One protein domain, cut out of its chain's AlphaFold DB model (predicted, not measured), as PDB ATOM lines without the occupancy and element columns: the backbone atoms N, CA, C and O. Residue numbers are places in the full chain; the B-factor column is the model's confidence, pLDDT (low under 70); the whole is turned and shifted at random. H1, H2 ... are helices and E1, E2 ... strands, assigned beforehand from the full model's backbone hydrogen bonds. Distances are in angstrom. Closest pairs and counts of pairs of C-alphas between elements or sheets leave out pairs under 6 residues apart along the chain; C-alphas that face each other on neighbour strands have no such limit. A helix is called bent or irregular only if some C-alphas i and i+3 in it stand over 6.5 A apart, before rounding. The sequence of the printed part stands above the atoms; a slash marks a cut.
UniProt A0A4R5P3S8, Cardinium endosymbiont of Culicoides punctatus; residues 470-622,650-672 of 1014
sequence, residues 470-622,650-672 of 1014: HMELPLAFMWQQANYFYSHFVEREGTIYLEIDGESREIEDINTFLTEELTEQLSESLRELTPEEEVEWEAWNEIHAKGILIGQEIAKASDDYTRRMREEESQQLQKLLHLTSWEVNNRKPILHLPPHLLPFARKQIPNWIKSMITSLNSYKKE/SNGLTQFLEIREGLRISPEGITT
ATOM      1  N   HIS A 470      -2.234 -99.510  57.378       81.31
ATOM      2  CA  HIS A 470      -2.453-100.941  57.155       81.31
ATOM      3  C   HIS A 470      -3.010-101.653  58.400       81.31
ATOM      4  O   HIS A 470      -3.573-102.735  58.261       81.31
ATOM      5  N   MET A 471      -2.925-101.040  59.590       84.88
ATOM      6  CA  MET A 471      -3.553-101.550  60.817       84.88
ATOM      7  C   MET A 471      -5.079-101.467  60.789       84.88
ATOM      8  O   MET A 471      -5.738-102.177  61.542       84.88
ATOM      9  N   GLU A 472      -5.658-100.670  59.890       87.06
ATOM     10  CA  GLU A 472      -7.106-100.636  59.687       87.06
ATOM     11  C   GLU A 472      -7.650-102.026  59.313       87.06
ATOM     12  O   GLU A 472      -8.735-102.394  59.751       87.06
ATOM     13  N   LEU A 473      -6.872-102.833  58.578       86.12
ATOM     14  CA  LEU A 473      -7.263-104.178  58.143       86.12
ATOM     15  C   LEU A 473      -7.465-105.163  59.310       86.12
ATOM     16  O   LEU A 473      -8.566-105.701  59.422       86.12
ATOM     17  N   PRO A 474      -6.474-105.421  60.193       90.75
ATOM     18  CA  PRO A 474      -6.682-106.308  61.336       90.75
ATOM     19  C   PRO A 474      -7.743-105.785  62.312       90.75
ATOM     20  O   PRO A 474      -8.496-106.590  62.856       90.75
ATOM     21  N   LEU A 475      -7.860-104.464  62.501       92.56
ATOM     22  CA  LEU A 475      -8.905-103.853  63.337       92.56
ATOM     23  C   LEU A 475     -10.310-104.085  62.763       92.56
ATOM     24  O   LEU A 475     -11.205-104.532  63.481       92.56
ATOM     25  N   ALA A 476     -10.497-103.854  61.464       89.69
ATOM     26  CA  ALA A 476     -11.762-104.115  60.785       89.69
ATOM     27  C   ALA A 476     -12.107-105.612  60.765       89.69
ATOM     28  O   ALA A 476     -13.260-105.970  61.003       89.69
ATOM     29  N   PHE A 477     -11.117-106.484  60.542       90.06
ATOM     30  CA  PHE A 477     -11.299-107.935  60.599       90.06
ATOM     31  C   PHE A 477     -11.796-108.378  61.980       90.06
ATOM     32  O   PHE A 477     -12.813-109.061  62.067       90.06
ATOM     33  N   MET A 478     -11.139-107.927  63.056       91.88
ATOM     34  CA  MET A 478     -11.576-108.193  64.433       91.88
ATOM     35  C   MET A 478     -13.023-107.770  64.663       91.88
ATOM     36  O   MET A 478     -13.829-108.556  65.157       91.88
ATOM     37  N   TRP A 479     -13.361-106.544  64.264       92.75
ATOM     38  CA  TRP A 479     -14.705-106.006  64.433       92.75
ATOM     39  C   TRP A 479     -15.761-106.827  63.686       92.75
ATOM     40  O   TRP A 479     -16.831-107.118  64.223       92.75
ATOM     41  N   GLN A 480     -15.465-107.227  62.448       90.31
ATOM     42  CA  GLN A 480     -16.362-108.041  61.637       90.31
ATOM     43  C   GLN A 480     -16.584-109.426  62.256       90.31
ATOM     44  O   GLN A 480     -17.733-109.855  62.364       90.31
ATOM     45  N   GLN A 481     -15.514-110.102  62.683       90.19
ATOM     46  CA  GLN A 481     -15.610-111.422  63.314       90.19
ATOM     47  C   GLN A 481     -16.364-111.358  64.642       90.19
ATOM     48  O   GLN A 481     -17.243-112.176  64.897       90.19
ATOM     49  N   ALA A 482     -16.091-110.346  65.466       90.44
ATOM     50  CA  ALA A 482     -16.825-110.149  66.708       90.44
ATOM     51  C   ALA A 482     -18.326-109.972  66.447       90.44
ATOM     52  O   ALA A 482     -19.129-110.667  67.062       90.44
ATOM     53  N   ASN A 483     -18.716-109.112  65.499       88.56
ATOM     54  CA  ASN A 483     -20.127-108.936  65.141       88.56
ATOM     55  C   ASN A 483     -20.767-110.220  64.610       88.56
ATOM     56  O   ASN A 483     -21.920-110.493  64.936       88.56
ATOM     57  N   TYR A 484     -20.023-111.009  63.828       89.44
ATOM     58  CA  TYR A 484     -20.472-112.321  63.380       89.44
ATOM     59  C   TYR A 484     -20.777-113.232  64.573       89.44
ATOM     60  O   TYR A 484     -21.877-113.763  64.659       89.44
ATOM     61  N   PHE A 485     -19.876-113.370  65.545       90.31
ATOM     62  CA  PHE A 485     -20.158-114.186  66.730       90.31
ATOM     63  C   PHE A 485     -21.310-113.620  67.569       90.31
ATOM     64  O   PHE A 485     -22.203-114.367  67.963       90.31
ATOM     65  N   TYR A 486     -21.357-112.298  67.768       87.00
ATOM     66  CA  TYR A 486     -22.432-111.644  68.516       87.00
ATOM     67  C   TYR A 486     -23.820-111.883  67.921       87.00
ATOM     68  O   TYR A 486     -24.770-112.064  68.680       87.00
ATOM     69  N   SER A 487     -23.957-111.934  66.590       86.12
ATOM     70  CA  SER A 487     -25.245-112.236  65.953       86.12
ATOM     71  C   SER A 487     -25.687-113.695  66.100       86.12
ATOM     72  O   SER A 487     -26.843-114.000  65.818       86.12
ATOM     73  N   HIS A 488     -24.783-114.584  66.519       90.12
ATOM     74  CA  HIS A 488     -25.026-116.021  66.674       90.12
ATOM     75  C   HIS A 488     -25.054-116.475  68.141       90.12
ATOM     76  O   HIS A 488     -25.293-117.654  68.405       90.12
ATOM     77  N   PHE A 489     -24.845-115.570  69.105       90.56
ATOM     78  CA  PHE A 489     -25.085-115.877  70.512       90.56
ATOM     79  C   PHE A 489     -26.583-115.861  70.822       90.56
ATOM     80  O   PHE A 489     -27.286-114.886  70.552       90.56
ATOM     81  N   VAL A 490     -27.068-116.938  71.434       88.25
ATOM     82  CA  VAL A 490     -28.464-117.122  71.833       88.25
ATOM     83  C   VAL A 490     -28.511-117.525  73.302       88.25
ATOM     84  O   VAL A 490     -27.924-118.530  73.699       88.25
ATOM     85  N   GLU A 491     -29.233-116.761  74.117       88.25
ATOM     86  CA  GLU A 491     -29.443-117.081  75.530       88.25
ATOM     87  C   GLU A 491     -30.686-117.967  75.706       88.25
ATOM     88  O   GLU A 491     -31.778-117.639  75.229       88.25
ATOM     89  N   ARG A 492     -30.533-119.105  76.395       86.88
ATOM     90  CA  ARG A 492     -31.623-120.028  76.744       86.88
ATOM     91  C   ARG A 492     -31.483-120.456  78.197       86.88
ATOM     92  O   ARG A 492     -30.450-120.979  78.588       86.88
ATOM     93  N   GLU A 493     -32.531-120.234  78.989       83.25
ATOM     94  CA  GLU A 493     -32.586-120.627  80.411       83.25
ATOM     95  C   GLU A 493     -31.422-120.085  81.274       83.25
ATOM     96  O   GLU A 493     -31.090-120.663  82.305       83.25
ATOM     97  N   GLY A 494     -30.828-118.949  80.885       81.75
ATOM     98  CA  GLY A 494     -29.686-118.332  81.573       81.75
ATOM     99  C   GLY A 494     -28.311-118.859  81.141       81.75
ATOM    100  O   GLY A 494     -27.305-118.422  81.695       81.75
ATOM    101  N   THR A 495     -28.257-119.760  80.154       84.50
ATOM    102  CA  THR A 495     -27.024-120.251  79.523       84.50
ATOM    103  C   THR A 495     -26.887-119.676  78.114       84.50
ATOM    104  O   THR A 495     -27.869-119.572  77.371       84.50
ATOM    105  N   ILE A 496     -25.667-119.296  77.730       88.88
ATOM    106  CA  ILE A 496     -25.366-118.708  76.421       88.88
ATOM    107  C   ILE A 496     -24.887-119.811  75.475       88.88
ATOM    108  O   ILE A 496     -23.996-120.592  75.805       88.88
ATOM    109  N   TYR A 497     -25.465-119.860  74.277       88.50
ATOM    110  CA  TYR A 497     -25.088-120.787  73.216       88.50
ATOM    111  C   TYR A 497     -24.594-120.022  71.993       88.50
ATOM    112  O   TYR A 497     -25.165-118.996  71.638       88.50
ATOM    113  N   LEU A 498     -23.567-120.536  71.325       89.50
ATOM    114  CA  LEU A 498     -23.181-120.123  69.981       89.50
ATOM    115  C   LEU A 498     -23.854-121.056  68.969       89.50
ATOM    116  O   LEU A 498     -23.608-122.263  69.004       89.50
ATOM    117  N   GLU A 499     -24.692-120.510  68.086       88.31
ATOM    118  CA  GLU A 499     -25.399-121.271  67.048       88.31
ATOM    119  C   GLU A 499     -24.877-120.919  65.653       88.31
ATOM    120  O   GLU A 499     -25.205-119.865  65.119       88.31
ATOM    121  N   ILE A 500     -24.086-121.801  65.042       85.69
ATOM    122  CA  ILE A 500     -23.540-121.612  63.687       85.69
ATOM    123  C   ILE A 500     -23.876-122.853  62.862       85.69
ATOM    124  O   ILE A 500     -23.678-123.972  63.323       85.69
ATOM    125  N   ASP A 501     -24.421-122.664  61.657       79.44
ATOM    126  CA  ASP A 501     -24.728-123.741  60.699       79.44
ATOM    127  C   ASP A 501     -25.553-124.919  61.267       79.44
ATOM    128  O   ASP A 501     -25.491-126.050  60.787       79.44
ATOM    129  N   GLY A 502     -26.383-124.648  62.281       76.69
ATOM    130  CA  GLY A 502     -27.234-125.646  62.939       76.69
ATOM    131  C   GLY A 502     -26.552-126.441  64.058       76.69
ATOM    132  O   GLY A 502     -27.213-127.272  64.684       76.69
ATOM    133  N   GLU A 503     -25.278-126.175  64.351       81.75
ATOM    134  CA  GLU A 503     -24.582-126.675  65.536       81.75
ATOM    135  C   GLU A 503     -24.707-125.677  66.693       81.75
ATOM    136  O   GLU A 503     -24.667-124.465  66.490       81.75
ATOM    137  N   SER A 504     -24.874-126.189  67.917       85.00
ATOM    138  CA  SER A 504     -25.006-125.378  69.130       85.00
ATOM    139  C   SER A 504     -23.903-125.743  70.116       85.00
ATOM    140  O   SER A 504     -23.772-126.906  70.507       85.00
ATOM    141  N   ARG A 505     -23.104-124.750  70.511       89.44
ATOM    142  CA  ARG A 505     -22.015-124.893  71.484       89.44
ATOM    143  C   ARG A 505     -22.309-124.032  72.705       89.44
ATOM    144  O   ARG A 505     -22.567-122.844  72.566       89.44
ATOM    145  N   GLU A 506     -22.254-124.624  73.890       89.19
ATOM    146  CA  GLU A 506     -22.387-123.893  75.154       89.19
ATOM    147  C   GLU A 506     -21.152-123.019  75.413       89.19
ATOM    148  O   GLU A 506     -20.019-123.464  75.204       89.19
ATOM    149  N   ILE A 507     -21.382-121.781  75.854       90.50
ATOM    150  CA  ILE A 507     -20.359-120.773  76.138       90.50
ATOM    151  C   ILE A 507     -20.565-120.251  77.562       90.50
ATOM    152  O   ILE A 507     -21.627-119.725  77.887       90.50
ATOM    153  N   GLU A 508     -19.534-120.365  78.403       83.88
ATOM    154  CA  GLU A 508     -19.582-119.871  79.788       83.88
ATOM    155  C   GLU A 508     -19.486-118.340  79.861       83.88
ATOM    156  O   GLU A 508     -20.268-117.697  80.557       83.88
ATOM    157  N   ASP A 509     -18.537-117.747  79.131       87.75
ATOM    158  CA  ASP A 509     -18.320-116.301  79.088       87.75
ATOM    159  C   ASP A 509     -17.982-115.849  77.663       87.75
ATOM    160  O   ASP A 509     -16.991-116.281  77.066       87.75
ATOM    161  N   ILE A 510     -18.806-114.944  77.126       86.56
ATOM    162  CA  ILE A 510     -18.650-114.408  75.766       86.56
ATOM    163  C   ILE A 510     -17.282-113.739  75.596       86.56
ATOM    164  O   ILE A 510     -16.637-113.912  74.564       86.56
ATOM    165  N   ASN A 511     -16.820-112.973  76.590       88.69
ATOM    166  CA  ASN A 511     -15.591-112.189  76.457       88.69
ATOM    167  C   ASN A 511     -14.353-113.087  76.399       88.69
ATOM    168  O   ASN A 511     -13.444-112.834  75.608       88.69
ATOM    169  N   THR A 512     -14.331-114.142  77.210       89.06
ATOM    170  CA  THR A 512     -13.269-115.150  77.231       89.06
ATOM    171  C   THR A 512     -13.244-115.915  75.913       89.06
ATOM    172  O   THR A 512     -12.194-115.970  75.278       89.06
ATOM    173  N   PHE A 513     -14.406-116.380  75.432       91.19
ATOM    174  CA  PHE A 513     -14.514-117.044  74.131       91.19
ATOM    175  C   PHE A 513     -14.010-116.158  72.983       91.19
ATOM    176  O   PHE A 513     -13.151-116.579  72.212       91.19
ATOM    177  N   LEU A 514     -14.488-114.910  72.891       89.12
ATOM    178  CA  LEU A 514     -14.039-113.969  71.860       89.12
ATOM    179  C   LEU A 514     -12.534-113.708  71.955       89.12
ATOM    180  O   LEU A 514     -11.872-113.569  70.930       89.12
ATOM    181  N   THR A 515     -11.987-113.639  73.170       90.50
ATOM    182  CA  THR A 515     -10.552-113.429  73.374       90.50
ATOM    183  C   THR A 515      -9.736-114.587  72.824       90.50
ATOM    184  O   THR A 515      -8.773-114.348  72.097       90.50
ATOM    185  N   GLU A 516     -10.110-115.823  73.135       90.31
ATOM    186  CA  GLU A 516      -9.404-117.021  72.678       90.31
ATOM    187  C   GLU A 516      -9.524-117.197  71.157       90.31
ATOM    188  O   GLU A 516      -8.506-117.249  70.463       90.31
ATOM    189  N   GLU A 517     -10.752-117.173  70.633       90.44
ATOM    190  CA  GLU A 517     -11.051-117.422  69.220       90.44
ATOM    191  C   GLU A 517     -10.416-116.363  68.304       90.44
ATOM    192  O   GLU A 517      -9.746-116.690  67.322       90.44
ATOM    193  N   LEU A 518     -10.550-115.071  68.635       90.62
ATOM    194  CA  LEU A 518      -9.952-114.006  67.823       90.62
ATOM    195  C   LEU A 518      -8.424-114.007  67.913       90.62
ATOM    196  O   LEU A 518      -7.760-113.690  66.926       90.62
ATOM    197  N   THR A 519      -7.852-114.368  69.068       90.75
ATOM    198  CA  THR A 519      -6.392-114.480  69.211       90.75
ATOM    199  C   THR A 519      -5.845-115.571  68.296       90.75
ATOM    200  O   THR A 519      -4.839-115.340  67.619       90.75
ATOM    201  N   GLU A 520      -6.504-116.728  68.238       89.69
ATOM    202  CA  GLU A 520      -6.124-117.835  67.358       89.69
ATOM    203  C   GLU A 520      -6.240-117.433  65.881       89.69
ATOM    204  O   GLU A 520      -5.244-117.471  65.152       89.69
ATOM    205  N   GLN A 521      -7.404-116.928  65.459       88.50
ATOM    206  CA  GLN A 521      -7.648-116.532  64.067       88.50
ATOM    207  C   GLN A 521      -6.673-115.455  63.570       88.50
ATOM    208  O   GLN A 521      -6.150-115.544  62.455       88.50
ATOM    209  N   LEU A 522      -6.390-114.438  64.389       87.94
ATOM    210  CA  LEU A 522      -5.432-113.391  64.033       87.94
ATOM    211  C   LEU A 522      -3.999-113.906  64.009       87.94
ATOM    212  O   LEU A 522      -3.233-113.473  63.155       87.94
ATOM    213  N   SER A 523      -3.623-114.815  64.908       85.38
ATOM    214  CA  SER A 523      -2.269-115.383  64.928       85.38
ATOM    215  C   SER A 523      -1.985-116.212  63.674       85.38
ATOM    216  O   SER A 523      -0.873-116.163  63.143       85.38
ATOM    217  N   GLU A 524      -2.992-116.923  63.161       86.00
ATOM    218  CA  GLU A 524      -2.905-117.656  61.893       86.00
ATOM    219  C   GLU A 524      -2.901-116.733  60.666       86.00
ATOM    220  O   GLU A 524      -2.215-117.023  59.683       86.00
ATOM    221  N   SER A 525      -3.637-115.617  60.732       86.12
ATOM    222  CA  SER A 525      -3.807-114.677  59.613       86.12
ATOM    223  C   SER A 525      -2.688-113.629  59.517       86.12
ATOM    224  O   SER A 525      -2.382-113.151  58.426       86.12
ATOM    225  N   LEU A 526      -2.071-113.253  60.642       86.44
ATOM    226  CA  LEU A 526      -0.964-112.295  60.742       86.44
ATOM    227  C   LEU A 526       0.363-113.044  60.845       86.44
ATOM    228  O   LEU A 526       1.021-113.082  61.894       86.44
ATOM    229  N   ARG A 527       0.788-113.633  59.727       84.88
ATOM    230  CA  ARG A 527       2.066-114.339  59.640       84.88
ATOM    231  C   ARG A 527       2.806-114.132  58.335       84.88
ATOM    232  O   ARG A 527       2.225-113.737  57.332       84.88
ATOM    233  N   GLU A 528       4.098-114.431  58.386       80.31
ATOM    234  CA  GLU A 528       4.915-114.548  57.186       80.31
ATOM    235  C   GLU A 528       4.525-115.822  56.436       80.31
ATOM    236  O   GLU A 528       4.237-116.865  57.042       80.31
ATOM    237  N   LEU A 529       4.478-115.698  55.114       82.06
ATOM    238  CA  LEU A 529       4.204-116.798  54.206       82.06
ATOM    239  C   LEU A 529       5.503-117.480  53.814       82.06
ATOM    240  O   LEU A 529       6.544-116.837  53.685       82.06
ATOM    241  N   THR A 530       5.445-118.794  53.622       85.62
ATOM    242  CA  THR A 530       6.544-119.483  52.945       85.62
ATOM    243  C   THR A 530       6.609-119.030  51.478       85.62
ATOM    244  O   THR A 530       5.591-118.616  50.924       85.62
ATOM    245  N   PRO A 531       7.761-119.144  50.794       84.50
ATOM    246  CA  PRO A 531       7.859-118.766  49.379       84.50
ATOM    247  C   PRO A 531       6.852-119.495  48.473       84.50
ATOM    248  O   PRO A 531       6.417-118.967  47.457       84.50
ATOM    249  N   GLU A 532       6.474-120.720  48.841       86.12
ATOM    250  CA  GLU A 532       5.452-121.504  48.141       86.12
ATOM    251  C   GLU A 532       4.053-120.922  48.377       86.12
ATOM    252  O   GLU A 532       3.290-120.728  47.434       86.12
ATOM    253  N   GLU A 533       3.737-120.585  49.628       85.62
ATOM    254  CA  GLU A 533       2.490-119.920  50.006       85.62
ATOM    255  C   GLU A 533       2.323-118.549  49.364       85.62
ATOM    256  O   GLU A 533       1.216-118.194  48.979       85.62
ATOM    257  N   GLU A 534       3.404-117.782  49.244       84.38
ATOM    258  CA  GLU A 534       3.387-116.446  48.655       84.38
ATOM    259  C   GLU A 534       2.903-116.495  47.200       84.38
ATOM    260  O   GLU A 534       1.990-115.761  46.826       84.38
ATOM    261  N   VAL A 535       3.408-117.451  46.414       86.19
ATOM    262  CA  VAL A 535       2.968-117.669  45.027       86.19
ATOM    263  C   VAL A 535       1.502-118.109  44.961       86.19
ATOM    264  O   VAL A 535       0.743-117.637  44.111       86.19
ATOM    265  N   GLU A 536       1.084-119.018  45.846       88.00
ATOM    266  CA  GLU A 536      -0.312-119.465  45.909       88.00
ATOM    267  C   GLU A 536      -1.263-118.313  46.275       88.00
ATOM    268  O   GLU A 536      -2.337-118.179  45.681       88.00
ATOM    269  N   TRP A 537      -0.856-117.474  47.229       83.50
ATOM    270  CA  TRP A 537      -1.611-116.322  47.708       83.50
ATOM    271  C   TRP A 537      -1.725-115.231  46.651       83.50
ATOM    272  O   TRP A 537      -2.816-114.709  46.444       83.50
ATOM    273  N   GLU A 538      -0.636-114.887  45.958       85.19
ATOM    274  CA  GLU A 538      -0.651-113.880  44.893       85.19
ATOM    275  C   GLU A 538      -1.654-114.246  43.795       85.19
ATOM    276  O   GLU A 538      -2.458-113.406  43.380       85.19
ATOM    277  N   ALA A 539      -1.673-115.519  43.389       85.69
ATOM    278  CA  ALA A 539      -2.626-116.027  42.409       85.69
ATOM    279  C   ALA A 539      -4.081-115.928  42.903       85.69
ATOM    280  O   ALA A 539      -4.970-115.532  42.144       85.69
ATOM    281  N   TRP A 540      -4.334-116.258  44.175       89.50
ATOM    282  CA  TRP A 540      -5.655-116.106  44.791       89.50
ATOM    283  C   TRP A 540      -6.080-114.636  44.875       89.50
ATOM    284  O   TRP A 540      -7.174-114.275  44.435       89.50
ATOM    285  N   ASN A 541      -5.195-113.770  45.370       83.81
ATOM    286  CA  ASN A 541      -5.465-112.361  45.618       83.81
ATOM    287  C   ASN A 541      -5.708-111.581  44.319       83.81
ATOM    288  O   ASN A 541      -6.567-110.703  44.286       83.81
ATOM    289  N   GLU A 542      -5.019-111.918  43.223       86.31
ATOM    290  CA  GLU A 542      -5.259-111.295  41.917       86.31
ATOM    291  C   GLU A 542      -6.697-111.543  41.423       86.31
ATOM    292  O   GLU A 542      -7.370-110.627  40.940       86.31
ATOM    293  N   ILE A 543      -7.186-112.778  41.564       86.38
ATOM    294  CA  ILE A 543      -8.551-113.158  41.176       86.38
ATOM    295  C   ILE A 543      -9.562-112.518  42.133       86.38
ATOM    296  O   ILE A 543     -10.554-111.933  41.687       86.38
ATOM    297  N   HIS A 544      -9.286-112.572  43.436       82.75
ATOM    298  CA  HIS A 544     -10.134-111.997  44.473       82.75
ATOM    299  C   HIS A 544     -10.316-110.479  44.302       82.75
ATOM    300  O   HIS A 544     -11.442-109.981  44.294       82.75
ATOM    301  N   ALA A 545      -9.228-109.735  44.078       82.12
ATOM    302  CA  ALA A 545      -9.254-108.285  43.885       82.12
ATOM    303  C   ALA A 545     -10.064-107.869  42.645       82.12
ATOM    304  O   ALA A 545     -10.830-106.902  42.700       82.12
ATOM    305  N   LYS A 546      -9.955-108.625  41.542       87.56
ATOM    306  CA  LYS A 546     -10.810-108.435  40.355       87.56
ATOM    307  C   LYS A 546     -12.284-108.667  40.695       87.56
ATOM    308  O   LYS A 546     -13.131-107.882  40.274       87.56
ATOM    309  N   GLY A 547     -12.583-109.684  41.504       85.50
ATOM    310  CA  GLY A 547     -13.936-109.961  41.991       85.50
ATOM    311  C   GLY A 547     -14.535-108.794  42.783       85.50
ATOM    312  O   GLY A 547     -15.670-108.396  42.523       85.50
ATOM    313  N   ILE A 548     -13.759-108.184  43.689       78.56
ATOM    314  CA  ILE A 548     -14.200-107.017  44.475       78.56
ATOM    315  C   ILE A 548     -14.534-105.824  43.568       78.56
ATOM    316  O   ILE A 548     -15.585-105.201  43.738       78.56
ATOM    317  N   LEU A 549     -13.662-105.501  42.606       84.31
ATOM    318  CA  LEU A 549     -13.878-104.398  41.659       84.31
ATOM    319  C   LEU A 549     -15.181-104.582  40.875       84.31
ATOM    320  O   LEU A 549     -15.993-103.661  40.796       84.31
ATOM    321  N   ILE A 550     -15.424-105.795  40.377       84.62
ATOM    322  CA  ILE A 550     -16.665-106.130  39.676       84.62
ATOM    323  C   ILE A 550     -17.878-106.000  40.600       84.62
ATOM    324  O   ILE A 550     -18.884-105.419  40.198       84.62
ATOM    325  N   GLY A 551     -17.784-106.450  41.854       81.19
ATOM    326  CA  GLY A 551     -18.845-106.266  42.849       81.19
ATOM    327  C   GLY A 551     -19.222-104.794  43.061       81.19
ATOM    328  O   GLY A 551     -20.405-104.452  43.127       81.19
ATOM    329  N   GLN A 552     -18.233-103.894  43.095       82.44
ATOM    330  CA  GLN A 552     -18.480-102.450  43.179       82.44
ATOM    331  C   GLN A 552     -19.130-101.887  41.909       82.44
ATOM    332  O   GLN A 552     -19.990-101.009  42.002       82.44
ATOM    333  N   GLU A 553     -18.733-102.368  40.730       85.50
ATOM    334  CA  GLU A 553     -19.356-101.985  39.460       85.50
ATOM    335  C   GLU A 553     -20.820-102.442  39.390       85.50
ATOM    336  O   GLU A 553     -21.674-101.652  38.990       85.50
ATOM    337  N   ILE A 554     -21.138-103.653  39.865       83.62
ATOM    338  CA  ILE A 554     -22.517-104.162  39.979       83.62
ATOM    339  C   ILE A 554     -23.354-103.257  40.887       83.62
ATOM    340  O   ILE A 554     -24.485-102.912  40.546       83.62
ATOM    341  N   ALA A 555     -22.807-102.848  42.036       78.19
ATOM    342  CA  ALA A 555     -23.504-101.973  42.978       78.19
ATOM    343  C   ALA A 555     -23.772-100.564  42.410       78.19
ATOM    344  O   ALA A 555     -24.750 -99.926  42.793       78.19
ATOM    345  N   LYS A 556     -22.917-100.081  41.497       84.06
ATOM    346  CA  LYS A 556     -23.027 -98.764  40.843       84.06
ATOM    347  C   LYS A 556     -23.777 -98.799  39.506       84.06
ATOM    348  O   LYS A 556     -24.049 -97.736  38.946       84.06
ATOM    349  N   ALA A 557     -24.083 -99.982  38.973       82.75
ATOM    350  CA  ALA A 557     -24.736-100.131  37.680       82.75
ATOM    351  C   ALA A 557     -26.159 -99.550  37.713       82.75
ATOM    352  O   ALA A 557     -26.958 -99.863  38.595       82.75
ATOM    353  N   SER A 558     -26.468 -98.698  36.733       72.81
ATOM    354  CA  SER A 558     -27.781 -98.045  36.602       72.81
ATOM    355  C   SER A 558     -28.719 -98.755  35.621       72.81
ATOM    356  O   SER A 558     -29.916 -98.478  35.622       72.81
ATOM    357  N   ASP A 559     -28.197 -99.688  34.818       86.69
ATOM    358  CA  ASP A 559     -28.945-100.470  33.836       86.69
ATOM    359  C   ASP A 559     -28.769-101.990  34.033       86.69
ATOM    360  O   ASP A 559     -27.696-102.483  34.394       86.69
ATOM    361  N   ASP A 560     -29.841-102.741  33.764       80.38
ATOM    362  CA  ASP A 560     -29.920-104.190  34.001       80.38
ATOM    363  C   ASP A 560     -28.996-105.019  33.094       80.38
ATOM    364  O   ASP A 560     -28.629-106.140  33.451       80.38
ATOM    365  N   TYR A 561     -28.624-104.507  31.917       83.88
ATOM    366  CA  TYR A 561     -27.763-105.235  30.985       83.88
ATOM    367  C   TYR A 561     -26.315-105.260  31.484       83.88
ATOM    368  O   TYR A 561     -25.729-106.336  31.611       83.88
ATOM    369  N   THR A 562     -25.770-104.093  31.840       80.88
ATOM    370  CA  THR A 562     -24.435-103.970  32.440       80.88
ATOM    371  C   THR A 562     -24.348-104.768  33.739       80.88
ATOM    372  O   THR A 562     -23.364-105.474  33.963       80.88
ATOM    373  N   ARG A 563     -25.406-104.731  34.561       83.44
ATOM    374  CA  ARG A 563     -25.484-105.499  35.809       83.44
ATOM    375  C   ARG A 563     -25.367-107.008  35.571       83.44
ATOM    376  O   ARG A 563     -24.503-107.637  36.170       83.44
ATOM    377  N   ARG A 564     -26.161-107.573  34.650       85.44
ATOM    378  CA  ARG A 564     -26.136-109.015  34.327       85.44
ATOM    379  C   ARG A 564     -24.799-109.476  33.755       85.44
ATOM    380  O   ARG A 564     -24.289-110.510  34.170       85.44
ATOM    381  N   MET A 565     -24.212-108.703  32.840       86.75
ATOM    382  CA  MET A 565     -22.893-109.020  32.274       86.75
ATOM    383  C   MET A 565     -21.811-109.082  33.363       86.75
ATOM    384  O   MET A 565     -20.988-109.995  33.368       86.75
ATOM    385  N   ARG A 566     -21.831-108.140  34.316       86.75
ATOM    386  CA  ARG A 566     -20.898-108.127  35.451       86.75
ATOM    387  C   ARG A 566     -21.182-109.218  36.480       86.75
ATOM    388  O   ARG A 566     -20.242-109.773  37.036       86.75
ATOM    389  N   GLU A 567     -22.444-109.570  36.708       86.06
ATOM    390  CA  GLU A 567     -22.824-110.710  37.554       86.06
ATOM    391  C   GLU A 567     -22.303-112.040  36.984       86.06
ATOM    392  O   GLU A 567     -21.763-112.856  37.732       86.06
ATOM    393  N   GLU A 568     -22.390-112.250  35.665       88.06
ATOM    394  CA  GLU A 568     -21.811-113.427  35.000       88.06
ATOM    395  C   GLU A 568     -20.281-113.469  35.136       88.06
ATOM    396  O   GLU A 568     -19.711-114.517  35.451       88.06
ATOM    397  N   GLU A 569     -19.612-112.328  34.957       88.25
ATOM    398  CA  GLU A 569     -18.163-112.191  35.139       88.25
ATOM    399  C   GLU A 569     -17.749-112.464  36.599       88.25
ATOM    400  O   GLU A 569     -16.801-113.210  36.855       88.25
ATOM    401  N   SER A 570     -18.523-111.971  37.572       88.62
ATOM    402  CA  SER A 570     -18.339-112.259  38.999       88.62
ATOM    403  C   SER A 570     -18.463-113.755  39.306       88.62
ATOM    404  O   SER A 570     -17.654-114.300  40.056       88.62
ATOM    405  N   GLN A 571     -19.446-114.447  38.720       87.50
ATOM    406  CA  GLN A 571     -19.614-115.895  38.898       87.50
ATOM    407  C   GLN A 571     -18.453-116.696  38.293       87.50
ATOM    408  O   GLN A 571     -18.063-117.734  38.831       87.50
ATOM    409  N   GLN A 572     -17.890-116.241  37.169       88.19
ATOM    410  CA  GLN A 572     -16.710-116.870  36.571       88.19
ATOM    411  C   GLN A 572     -15.473-116.699  37.455       88.19
ATOM    412  O   GLN A 572     -14.759-117.674  37.687       88.19
ATOM    413  N   LEU A 573     -15.253-115.499  38.003       87.44
ATOM    414  CA  LEU A 573     -14.154-115.249  38.937       87.44
ATOM    415  C   LEU A 573     -14.289-116.072  40.220       87.44
ATOM    416  O   LEU A 573     -13.295-116.634  40.664       87.44
ATOM    417  N   GLN A 574     -15.498-116.233  40.769       84.94
ATOM    418  CA  GLN A 574     -15.728-117.114  41.924       84.94
ATOM    419  C   GLN A 574     -15.340-118.569  41.631       84.94
ATOM    420  O   GLN A 574     -14.674-119.210  42.440       84.94
ATOM    421  N   LYS A 575     -15.691-119.094  40.450       88.31
ATOM    422  CA  LYS A 575     -15.274-120.445  40.039       88.31
ATOM    423  C   LYS A 575     -13.758-120.567  39.921       88.31
ATOM    424  O   LYS A 575     -13.211-121.586  40.320       88.31
ATOM    425  N   LEU A 576     -13.094-119.553  39.366       87.00
ATOM    426  CA  LEU A 576     -11.634-119.528  39.260       87.00
ATOM    427  C   LEU A 576     -10.968-119.452  40.636       87.00
ATOM    428  O   LEU A 576      -9.968-120.130  40.843       87.00
ATOM    429  N   LEU A 577     -11.547-118.696  41.572       85.50
ATOM    430  CA  LEU A 577     -11.060-118.580  42.942       85.50
ATOM    431  C   LEU A 577     -10.986-119.960  43.615       85.50
ATOM    432  O   LEU A 577      -9.920-120.350  44.083       85.50
ATOM    433  N   HIS A 578     -12.063-120.748  43.547       85.31
ATOM    434  CA  HIS A 578     -12.120-122.105  44.116       85.31
ATOM    435  C   HIS A 578     -11.129-123.107  43.495       85.31
ATOM    436  O   HIS A 578     -10.911-124.178  44.055       85.31
ATOM    437  N   LEU A 579     -10.548-122.795  42.333       87.19
ATOM    438  CA  LEU A 579      -9.556-123.638  41.656       87.19
ATOM    439  C   LEU A 579      -8.111-123.239  41.976       87.19
ATOM    440  O   LEU A 579      -7.180-123.910  41.530       87.19
ATOM    441  N   THR A 580      -7.908-122.145  42.708       86.94
ATOM    442  CA  THR A 580      -6.572-121.711  43.113       86.94
ATOM    443  C   THR A 580      -5.968-122.693  44.111       86.94
ATOM    444  O   THR A 580      -6.665-123.246  44.962       86.94
ATOM    445  N   SER A 581      -4.650-122.885  44.037       86.81
ATOM    446  CA  SER A 581      -3.918-123.739  44.980       86.81
ATOM    447  C   SER A 581      -4.164-123.338  46.436       86.81
ATOM    448  O   SER A 581      -4.247-124.207  47.293       86.81
ATOM    449  N   TRP A 582      -4.362-122.044  46.697       87.12
ATOM    450  CA  TRP A 582      -4.675-121.516  48.020       87.12
ATOM    451  C   TRP A 582      -5.969-122.104  48.614       87.12
ATOM    452  O   TRP A 582      -5.953-122.650  49.718       87.12
ATOM    453  N   GLU A 583      -7.074-122.053  47.859       84.31
ATOM    454  CA  GLU A 583      -8.378-122.612  48.260       84.31
ATOM    455  C   GLU A 583      -8.350-124.142  48.297       84.31
ATOM    456  O   GLU A 583      -8.861-124.757  49.230       84.31
ATOM    457  N   VAL A 584      -7.698-124.774  47.317       88.06
ATOM    458  CA  VAL A 584      -7.575-126.240  47.244       88.06
ATOM    459  C   VAL A 584      -6.798-126.799  48.438       88.06
ATOM    460  O   VAL A 584      -7.153-127.849  48.973       88.06
ATOM    461  N   ASN A 585      -5.767-126.083  48.886       86.06
ATOM    462  CA  ASN A 585      -4.986-126.426  50.071       86.06
ATOM    463  C   ASN A 585      -5.674-126.005  51.383       86.06
ATOM    464  O   ASN A 585      -5.087-126.170  52.453       86.06
ATOM    465  N   ASN A 586      -6.907-125.484  51.315       84.38
ATOM    466  CA  ASN A 586      -7.710-125.034  52.450       84.38
ATOM    467  C   ASN A 586      -6.975-124.006  53.332       84.38
ATOM    468  O   ASN A 586      -7.060-124.040  54.562       84.38
ATOM    469  N   ARG A 587      -6.187-123.121  52.703       81.62
ATOM    470  CA  ARG A 587      -5.427-122.091  53.415       81.62
ATOM    471  C   ARG A 587      -6.354-120.936  53.803       81.62
ATOM    472  O   ARG A 587      -7.087-120.403  52.972       81.62
ATOM    473  N   LYS A 588      -6.304-120.514  55.070       79.56
ATOM    474  CA  LYS A 588      -7.076-119.361  55.566       79.56
ATOM    475  C   LYS A 588      -6.537-118.043  54.990       79.56
ATOM    476  O   LYS A 588      -5.329-117.949  54.811       79.56
ATOM    477  N   PRO A 589      -7.382-117.029  54.727       73.62
ATOM    478  CA  PRO A 589      -6.943-115.741  54.186       73.62
ATOM    479  C   PRO A 589      -5.888-115.045  55.055       73.62
ATOM    480  O   PRO A 589      -5.940-115.119  56.280       73.62
ATOM    481  N   ILE A 590      -4.960-114.325  54.422       83.50
ATOM    482  CA  ILE A 590      -3.858-113.638  55.107       83.50
ATOM    483  C   ILE A 590      -4.105-112.138  55.143       83.50
ATOM    484  O   ILE A 590      -4.458-111.511  54.141       83.50
ATOM    485  N   LEU A 591      -3.867-111.542  56.308       84.44
ATOM    486  CA  LEU A 591      -3.890-110.096  56.476       84.44
ATOM    487  C   LEU A 591      -2.514-109.543  56.102       84.44
ATOM    488  O   LEU A 591      -1.581-109.548  56.903       84.44
ATOM    489  N   HIS A 592      -2.386-109.084  54.857       76.31
ATOM    490  CA  HIS A 592      -1.122-108.573  54.338       76.31
ATOM    491  C   HIS A 592      -0.747-107.233  54.991       76.31
ATOM    492  O   HIS A 592      -1.296-106.174  54.662       76.31
ATOM    493  N   LEU A 593       0.235-107.284  55.891       79.06
ATOM    494  CA  LEU A 593       0.884-106.122  56.490       79.06
ATOM    495  C   LEU A 593       2.321-105.987  55.971       79.06
ATOM    496  O   LEU A 593       2.976-106.996  55.717       79.06
ATOM    497  N   PRO A 594       2.857-104.758  55.872       75.69
ATOM    498  CA  PRO A 594       4.284-104.556  55.664       75.69
ATOM    499  C   PRO A 594       5.114-105.363  56.685       75.69
ATOM    500  O   PRO A 594       4.801-105.296  57.877       75.69
ATOM    501  N   PRO A 595       6.193-106.061  56.274       71.62
ATOM    502  CA  PRO A 595       6.937-106.969  57.158       71.62
ATOM    503  C   PRO A 595       7.402-106.331  58.474       71.62
ATOM    504  O   PRO A 595       7.307-106.936  59.537       71.62
ATOM    505  N   HIS A 596       7.817-105.062  58.433       71.75
ATOM    506  CA  HIS A 596       8.264-104.315  59.613       71.75
ATOM    507  C   HIS A 596       7.153-104.046  60.647       71.75
ATOM    508  O   HIS A 596       7.452-103.774  61.807       71.75
ATOM    509  N   LEU A 597       5.878-104.124  60.256       77.38
ATOM    510  CA  LEU A 597       4.733-103.909  61.143       77.38
ATOM    511  C   LEU A 597       4.180-105.207  61.743       77.38
ATOM    512  O   LEU A 597       3.439-105.166  62.729       77.38
ATOM    513  N   LEU A 598       4.537-106.360  61.179       81.88
ATOM    514  CA  LEU A 598       4.001-107.653  61.586       81.88
ATOM    515  C   LEU A 598       4.334-108.020  63.050       81.88
ATOM    516  O   LEU A 598       3.418-108.432  63.772       81.88
ATOM    517  N   PRO A 599       5.573-107.824  63.559       83.62
ATOM    518  CA  PRO A 599       5.883-108.094  64.966       83.62
ATOM    519  C   PRO A 599       5.092-107.200  65.927       83.62
ATOM    520  O   PRO A 599       4.641-107.658  66.979       83.62
ATOM    521  N   PHE A 600       4.892-105.932  65.553       83.25
ATOM    522  CA  PHE A 600       4.092-104.989  66.329       83.25
ATOM    523  C   PHE A 600       2.628-105.431  66.393       83.25
ATOM    524  O   PHE A 600       2.084-105.550  67.491       83.25
ATOM    525  N   ALA A 601       2.020-105.744  65.243       87.06
ATOM    526  CA  ALA A 601       0.630-106.186  65.169       87.06
ATOM    527  C   ALA A 601       0.387-107.427  66.037       87.06
ATOM    528  O   ALA A 601      -0.520-107.429  66.864       87.06
ATOM    529  N   ARG A 602       1.260-108.439  65.939       88.00
ATOM    530  CA  ARG A 602       1.187-109.660  66.762       88.00
ATOM    531  C   ARG A 602       1.201-109.365  68.258       88.00
ATOM    532  O   ARG A 602       0.410-109.925  69.010       88.00
ATOM    533  N   LYS A 603       2.080-108.461  68.694       88.31
ATOM    534  CA  LYS A 603       2.174-108.057  70.102       88.31
ATOM    535  C   LYS A 603       0.936-107.285  70.573       88.31
ATOM    536  O   LYS A 603       0.633-107.318  71.764       88.31
ATOM    537  N   GLN A 604       0.238-106.597  69.667       89.12
ATOM    538  CA  GLN A 604      -0.934-105.788  69.997       89.12
ATOM    539  C   GLN A 604      -2.259-106.545  70.009       89.12
ATOM    540  O   GLN A 604      -3.193-106.050  70.636       89.12
ATOM    541  N   ILE A 605      -2.340-107.741  69.415       91.19
ATOM    542  CA  ILE A 605      -3.566-108.560  69.366       91.19
ATOM    543  C   ILE A 605      -4.309-108.606  70.718       91.19
ATOM    544  O   ILE A 605      -5.484-108.232  70.744       91.19
ATOM    545  N   PRO A 606      -3.673-108.947  71.863       91.12
ATOM    546  CA  PRO A 606      -4.397-109.036  73.134       91.12
ATOM    547  C   PRO A 606      -4.969-107.687  73.590       91.12
ATOM    548  O   PRO A 606      -6.046-107.618  74.183       91.12
ATOM    549  N   ASN A 607      -4.254-106.595  73.307       91.81
ATOM    550  CA  ASN A 607      -4.679-105.249  73.672       91.81
ATOM    551  C   ASN A 607      -5.826-104.770  72.777       91.81
ATOM    552  O   ASN A 607      -6.781-104.190  73.289       91.81
ATOM    553  N   TRP A 608      -5.759-105.039  71.471       93.69
ATOM    554  CA  TRP A 608      -6.824-104.700  70.535       93.69
ATOM    555  C   TRP A 608      -8.103-105.475  70.827       93.69
ATOM    556  O   TRP A 608      -9.156-104.853  70.894       93.69
ATOM    557  N   ILE A 609      -8.031-106.784  71.091       92.94
ATOM    558  CA  ILE A 609      -9.221-107.568  71.449       92.94
ATOM    559  C   ILE A 609      -9.848-107.027  72.738       92.94
ATOM    560  O   ILE A 609     -11.054-106.781  72.791       92.94
ATOM    561  N   LYS A 610      -9.027-106.737  73.756       92.62
ATOM    562  CA  LYS A 610      -9.510-106.113  74.990       92.62
ATOM    563  C   LYS A 610     -10.195-104.771  74.719       92.62
ATOM    564  O   LYS A 610     -11.279-104.529  75.249       92.62
ATOM    565  N   SER A 611      -9.590-103.900  73.915       93.81
ATOM    566  CA  SER A 611     -10.165-102.605  73.538       93.81
ATOM    567  C   SER A 611     -11.452-102.752  72.734       93.81
ATOM    568  O   SER A 611     -12.410-102.040  73.007       93.81
ATOM    569  N   MET A 612     -11.514-103.701  71.802       94.00
ATOM    570  CA  MET A 612     -12.702-104.003  71.011       94.00
ATOM    571  C   MET A 612     -13.863-104.425  71.915       94.00
ATOM    572  O   MET A 612     -14.924-103.805  71.879       94.00
ATOM    573  N   ILE A 613     -13.646-105.408  72.794       90.69
ATOM    574  CA  ILE A 613     -14.647-105.868  73.768       90.69
ATOM    575  C   ILE A 613     -15.081-104.708  74.677       90.69
ATOM    576  O   ILE A 613     -16.272-104.482  74.891       90.69
ATOM    577  N   THR A 614     -14.123-103.916  75.163       90.44
ATOM    578  CA  THR A 614     -14.394-102.728  75.991       90.44
ATOM    579  C   THR A 614     -15.242-101.697  75.233       90.44
ATOM    580  O   THR A 614     -16.168-101.113  75.796       90.44
ATOM    581  N   SER A 615     -14.964-101.489  73.945       92.19
ATOM    582  CA  SER A 615     -15.695-100.553  73.087       92.19
ATOM    583  C   SER A 615     -17.132-101.001  72.809       92.19
ATOM    584  O   SER A 615     -18.007-100.151  72.665       92.19
ATOM    585  N   LEU A 616     -17.384-102.314  72.767       86.19
ATOM    586  CA  LEU A 616     -18.704-102.911  72.558       86.19
ATOM    587  C   LEU A 616     -19.544-102.875  73.841       86.19
ATOM    588  O   LEU A 616     -20.697-102.446  73.814       86.19
ATOM    589  N   ASN A 617     -18.950-103.278  74.967       83.88
ATOM    590  CA  ASN A 617     -19.692-103.554  76.198       83.88
ATOM    591  C   ASN A 617     -19.731-102.374  77.176       83.88
ATOM    592  O   ASN A 617     -20.700-102.220  77.921       83.88
ATOM    593  N   SER A 618     -18.677-101.553  77.217       85.56
ATOM    594  CA  SER A 618     -18.465-100.588  78.307       85.56
ATOM    595  C   SER A 618     -18.552 -99.131  77.866       85.56
ATOM    596  O   SER A 618     -18.986 -98.299  78.654       85.56
ATOM    597  N   TYR A 619     -18.168 -98.809  76.628       88.56
ATOM    598  CA  TYR A 619     -18.198 -97.431  76.133       88.56
ATOM    599  C   TYR A 619     -19.523 -97.110  75.442       88.56
ATOM    600  O   TYR A 619     -19.971 -97.820  74.539       88.56
ATOM    601  N   LYS A 620     -20.145 -96.002  75.840       87.75
ATOM    602  CA  LYS A 620     -21.382 -95.477  75.257       87.75
ATOM    603  C   LYS A 620     -21.202 -94.016  74.862       87.75
ATOM    604  O   LYS A 620     -20.588 -93.235  75.590       87.75
ATOM    605  N   LYS A 621     -21.756 -93.661  73.706       88.50
ATOM    606  CA  LYS A 621     -21.791 -92.290  73.192       88.50
ATOM    607  C   LYS A 621     -22.627 -91.388  74.103       88.50
ATOM    608  O   LYS A 621     -23.661 -91.833  74.586       88.50
ATOM    609  N   GLU A 622     -22.172 -90.161  74.338       83.69
ATOM    610  CA  GLU A 622     -22.701 -89.169  75.300       83.69
ATOM    611  C   GLU A 622     -22.608 -89.569  76.784       83.69
ATOM    612  O   GLU A 622     -23.057 -88.837  77.671       83.69
ATOM    613  N   SER A 650      -5.890 -95.142  73.853       83.31
ATOM    614  CA  SER A 650      -4.802 -96.034  73.438       83.31
ATOM    615  C   SER A 650      -5.268 -97.433  73.021       83.31
ATOM    616  O   SER A 650      -6.388 -97.838  73.331       83.31
ATOM    617  N   ASN A 651      -4.348 -98.212  72.437       86.81
ATOM    618  CA  ASN A 651      -4.502 -99.641  72.145       86.81
ATOM    619  C   ASN A 651      -5.669 -99.940  71.195       86.81
ATOM    620  O   ASN A 651      -6.480-100.825  71.467       86.81
ATOM    621  N   GLY A 652      -5.804 -99.165  70.123       88.38
ATOM    622  CA  GLY A 652      -6.889 -99.322  69.152       88.38
ATOM    623  C   GLY A 652      -8.293 -98.931  69.640       88.38
ATOM    624  O   GLY A 652      -9.239 -99.037  68.866       88.38
ATOM    625  N   LEU A 653      -8.483 -98.492  70.895       92.19
ATOM    626  CA  LEU A 653      -9.826 -98.212  71.431       92.19
ATOM    627  C   LEU A 653     -10.534 -97.088  70.662       92.19
ATOM    628  O   LEU A 653     -11.716 -97.211  70.354       92.19
ATOM    629  N   THR A 654      -9.809 -96.025  70.303       92.31
ATOM    630  CA  THR A 654     -10.354 -94.948  69.457       92.31
ATOM    631  C   THR A 654     -10.801 -95.492  68.106       92.31
ATOM    632  O   THR A 654     -11.916 -95.216  67.679       92.31
ATOM    633  N   GLN A 655      -9.974 -96.328  67.476       93.38
ATOM    634  CA  GLN A 655     -10.249 -96.917  66.168       93.38
ATOM    635  C   GLN A 655     -11.491 -97.809  66.196       93.38
ATOM    636  O   GLN A 655     -12.318 -97.729  65.295       93.38
ATOM    637  N   PHE A 656     -11.683 -98.619  67.241       95.38
ATOM    638  CA  PHE A 656     -12.904 -99.420  67.372       95.38
ATOM    639  C   PHE A 656     -14.157 -98.563  67.577       95.38
ATOM    640  O   PHE A 656     -15.203 -98.876  67.012       95.38
ATOM    641  N   LEU A 657     -14.061 -97.459  68.324       94.75
ATOM    642  CA  LEU A 657     -15.165 -96.502  68.448       94.75
ATOM    643  C   LEU A 657     -15.458 -95.790  67.117       94.75
ATOM    644  O   LEU A 657     -16.622 -95.600  66.776       94.75
ATOM    645  N   GLU A 658     -14.432 -95.457  66.331       94.12
ATOM    646  CA  GLU A 658     -14.595 -94.917  64.976       94.12
ATOM    647  C   GLU A 658     -15.296 -95.923  64.053       94.12
ATOM    648  O   GLU A 658     -16.262 -95.552  63.388       94.12
ATOM    649  N   ILE A 659     -14.879 -97.199  64.062       93.38
ATOM    650  CA  ILE A 659     -15.538 -98.273  63.299       93.38
ATOM    651  C   ILE A 659     -17.010 -98.397  63.718       93.38
ATOM    652  O   ILE A 659     -17.892 -98.464  62.861       93.38
ATOM    653  N   ARG A 660     -17.284 -98.398  65.028       91.75
ATOM    654  CA  ARG A 660     -18.638 -98.510  65.587       91.75
ATOM    655  C   ARG A 660     -19.563 -97.388  65.124       91.75
ATOM    656  O   ARG A 660     -20.710 -97.653  64.778       91.75
ATOM    657  N   GLU A 661     -19.070 -96.153  65.126       92.94
ATOM    658  CA  GLU A 661     -19.843 -94.963  64.752       92.94
ATOM    659  C   GLU A 661     -19.829 -94.691  63.235       92.94
ATOM    660  O   GLU A 661     -20.399 -93.698  62.780       92.94
ATOM    661  N   GLY A 662     -19.194 -95.558  62.434       89.69
ATOM    662  CA  GLY A 662     -19.100 -95.404  60.979       89.69
ATOM    663  C   GLY A 662     -18.222 -94.227  60.537       89.69
ATOM    664  O   GLY A 662     -18.426 -93.668  59.458       89.69
ATOM    665  N   LEU A 663     -17.269 -93.825  61.377       91.50
ATOM    666  CA  LEU A 663     -16.304 -92.768  61.093       91.50
ATOM    667  C   LEU A 663     -15.108 -93.319  60.307       91.50
ATOM    668  O   LEU A 663     -14.861 -94.524  60.240       91.50
ATOM    669  N   ARG A 664     -14.327 -92.414  59.709       85.62
ATOM    670  CA  ARG A 664     -13.050 -92.787  59.094       85.62
ATOM    671  C   ARG A 664     -12.084 -93.233  60.192       85.62
ATOM    672  O   ARG A 664     -11.806 -92.447  61.091       85.62
ATOM    673  N   ILE A 665     -11.539 -94.440  60.056       88.31
ATOM    674  CA  ILE A 665     -10.537 -94.967  60.985       88.31
ATOM    675  C   ILE A 665      -9.272 -94.114  60.877       88.31
ATOM    676  O   ILE A 665      -8.735 -93.895  59.788       88.31
ATOM    677  N   SER A 666      -8.818 -93.594  62.008       86.00
ATOM    678  CA  SER A 666      -7.546 -92.898  62.117       86.00
ATOM    679  C   SER A 666      -6.413 -93.912  62.323       86.00
ATOM    680  O   SER A 666      -6.563 -94.838  63.125       86.00
ATOM    681  N   PRO A 667      -5.255 -93.771  61.647       80.12
ATOM    682  CA  PRO A 667      -4.135 -94.676  61.885       80.12
ATOM    683  C   PRO A 667      -3.704 -94.630  63.353       80.12
ATOM    684  O   PRO A 667      -3.603 -93.550  63.940       80.12
ATOM    685  N   GLU A 668      -3.425 -95.794  63.944       80.12
ATOM    686  CA  GLU A 668      -2.947 -95.848  65.325       80.12
ATOM    687  C   GLU A 668      -1.582 -95.149  65.424       80.12
ATOM    688  O   GLU A 668      -0.636 -95.461  64.698       80.12
ATOM    689  N   GLY A 669      -1.483 -94.157  66.310       71.88
ATOM    690  CA  GLY A 669      -0.232 -93.453  66.561       71.88
ATOM    691  C   GLY A 669       0.708 -94.306  67.407       71.88
ATOM    692  O   GLY A 669       0.323 -94.794  68.470       71.88
ATOM    693  N   ILE A 670       1.967 -94.444  66.986       67.38
ATOM    694  CA  ILE A 670       2.978 -95.093  67.827       67.38
ATOM    695  C   ILE A 670       3.433 -94.079  68.869       67.38
ATOM    696  O   ILE A 670       3.926 -92.998  68.538       67.38
ATOM    697  N   THR A 671       3.252 -94.431  70.140       66.25
ATOM    698  CA  THR A 671       3.789 -93.646  71.251       66.25
ATOM    699  C   THR A 671       5.271 -93.948  71.387       66.25
ATOM    700  O   THR A 671       5.639 -95.064  71.747       66.25
ATOM    701  N   THR A 672       6.114 -92.956  71.131       62.47
ATOM    702  CA  THR A 672       7.558 -93.077  71.370       62.47
ATOM    703  C   THR A 672       7.915 -92.624  72.777       62.47
ATOM    704  O   THR A 672       8.729 -93.253  73.440       62.47
TER     705      THR A 672
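AT A GLANCE: This is residues 470 to 622 and 650 to 672 of the 1014 residues of a protein of Cardinium endosymbiont of Culicoides punctatus (UniProt A0A4R5P3S8). Two lobes make this model: a cluster of crossed helices, H1, H2, H6b and H7, with a small three-stranded sheet, E1 E2 E3, at the end of H1, and a separate helical hairpin, H3 and H4, with short H5 beside H3. The printed part has 176 residues with seven named helices and four named strands, in the order H1 E1 E2 E3 H2 H3 H4 H5 H6 H7 E4, and its class is mostly helix. The sheet, order E1 E2 E3, is antiparallel throughout, a meander in which each strand is the antiparallel neighbour of the one before. The whole is only just loose, close to compact, with a radius of gyration of the C-alphas of 19.0 A and spans of 48 by 46 by 37 A.

IN THESE COORDINATES: Find C-alpha 470 at (-2.453, -100.941, 57.155); from there H1 runs 28.8 A to residue 488. E1 (489 to 492), E2 (495 to 500, 16.3 A) and E3 (503 to 507) follow, then H2 (510 to 525, 21.9 A). H3, residues 531 to 556, runs 37.8 A from C-alpha 531 at (7.859, -118.766, 49.379), and H4 (560 to 577) runs 25.4 A. After H5 (581 to 584) comes H6 (595 to 617), by its hydrogen bonds one helix, but bent: C-alphas 603 and 606 are 7.3 A apart. Its arms are H6a (595 to 603), irregular with C-alphas 596 and 599 7.0 A apart, and H6b (606 to 617, 16.5 A). H7 (653 to 660) follows, and E4 (670 to 672) ends at C-alpha 672, (7.558, -93.077, 71.370).

HOW THE PARTS SIT: Start at H1, which touches H2 at a steep tilt of 43 degrees, opposite ways, closest at the C-alphas of Met 478 and Leu 518, 6.9 A. With residues 475 to 479 alone it touches H7, closest at the C-alphas of Leu 475 and Phe 656, 7.2 A. H6b touches H7, closest at the C-alphas of Ser 611 and Leu 653, 4.9 A. H1 only grazes the sheet, with residues 484 to 488. In the hairpin E1 and E2, look for N 490 and O 497 at 2.8 A; in the hairpin E2 and E3, N 498 and O 505 at 2.8 A. The helical hairpin H3 and H4 has a shallow tilt of 14 degrees, closest at the C-alphas of Ile 554 and Arg 563, 5.3 A. H5 touches H3; H1 and H3 are apart. Every O i to N i+4 pair is within hydrogen-bond range in H2, H4, H6b and H7, against 13 of 15 in H1, 20 of 22 in H3 and 3 of 5 in H6a; H5 is too short for one.

THE WHOLE: The C-alphas of Tyr 561 and Thr 672, the farthest apart, are 55.0 A apart. Residues 623 to 649 are not printed, and C-alphas 622 and 650 are 19.3 A apart across that cut. Of the links printed whole, none is long. Confidence is under 70 at residues 670 to 672.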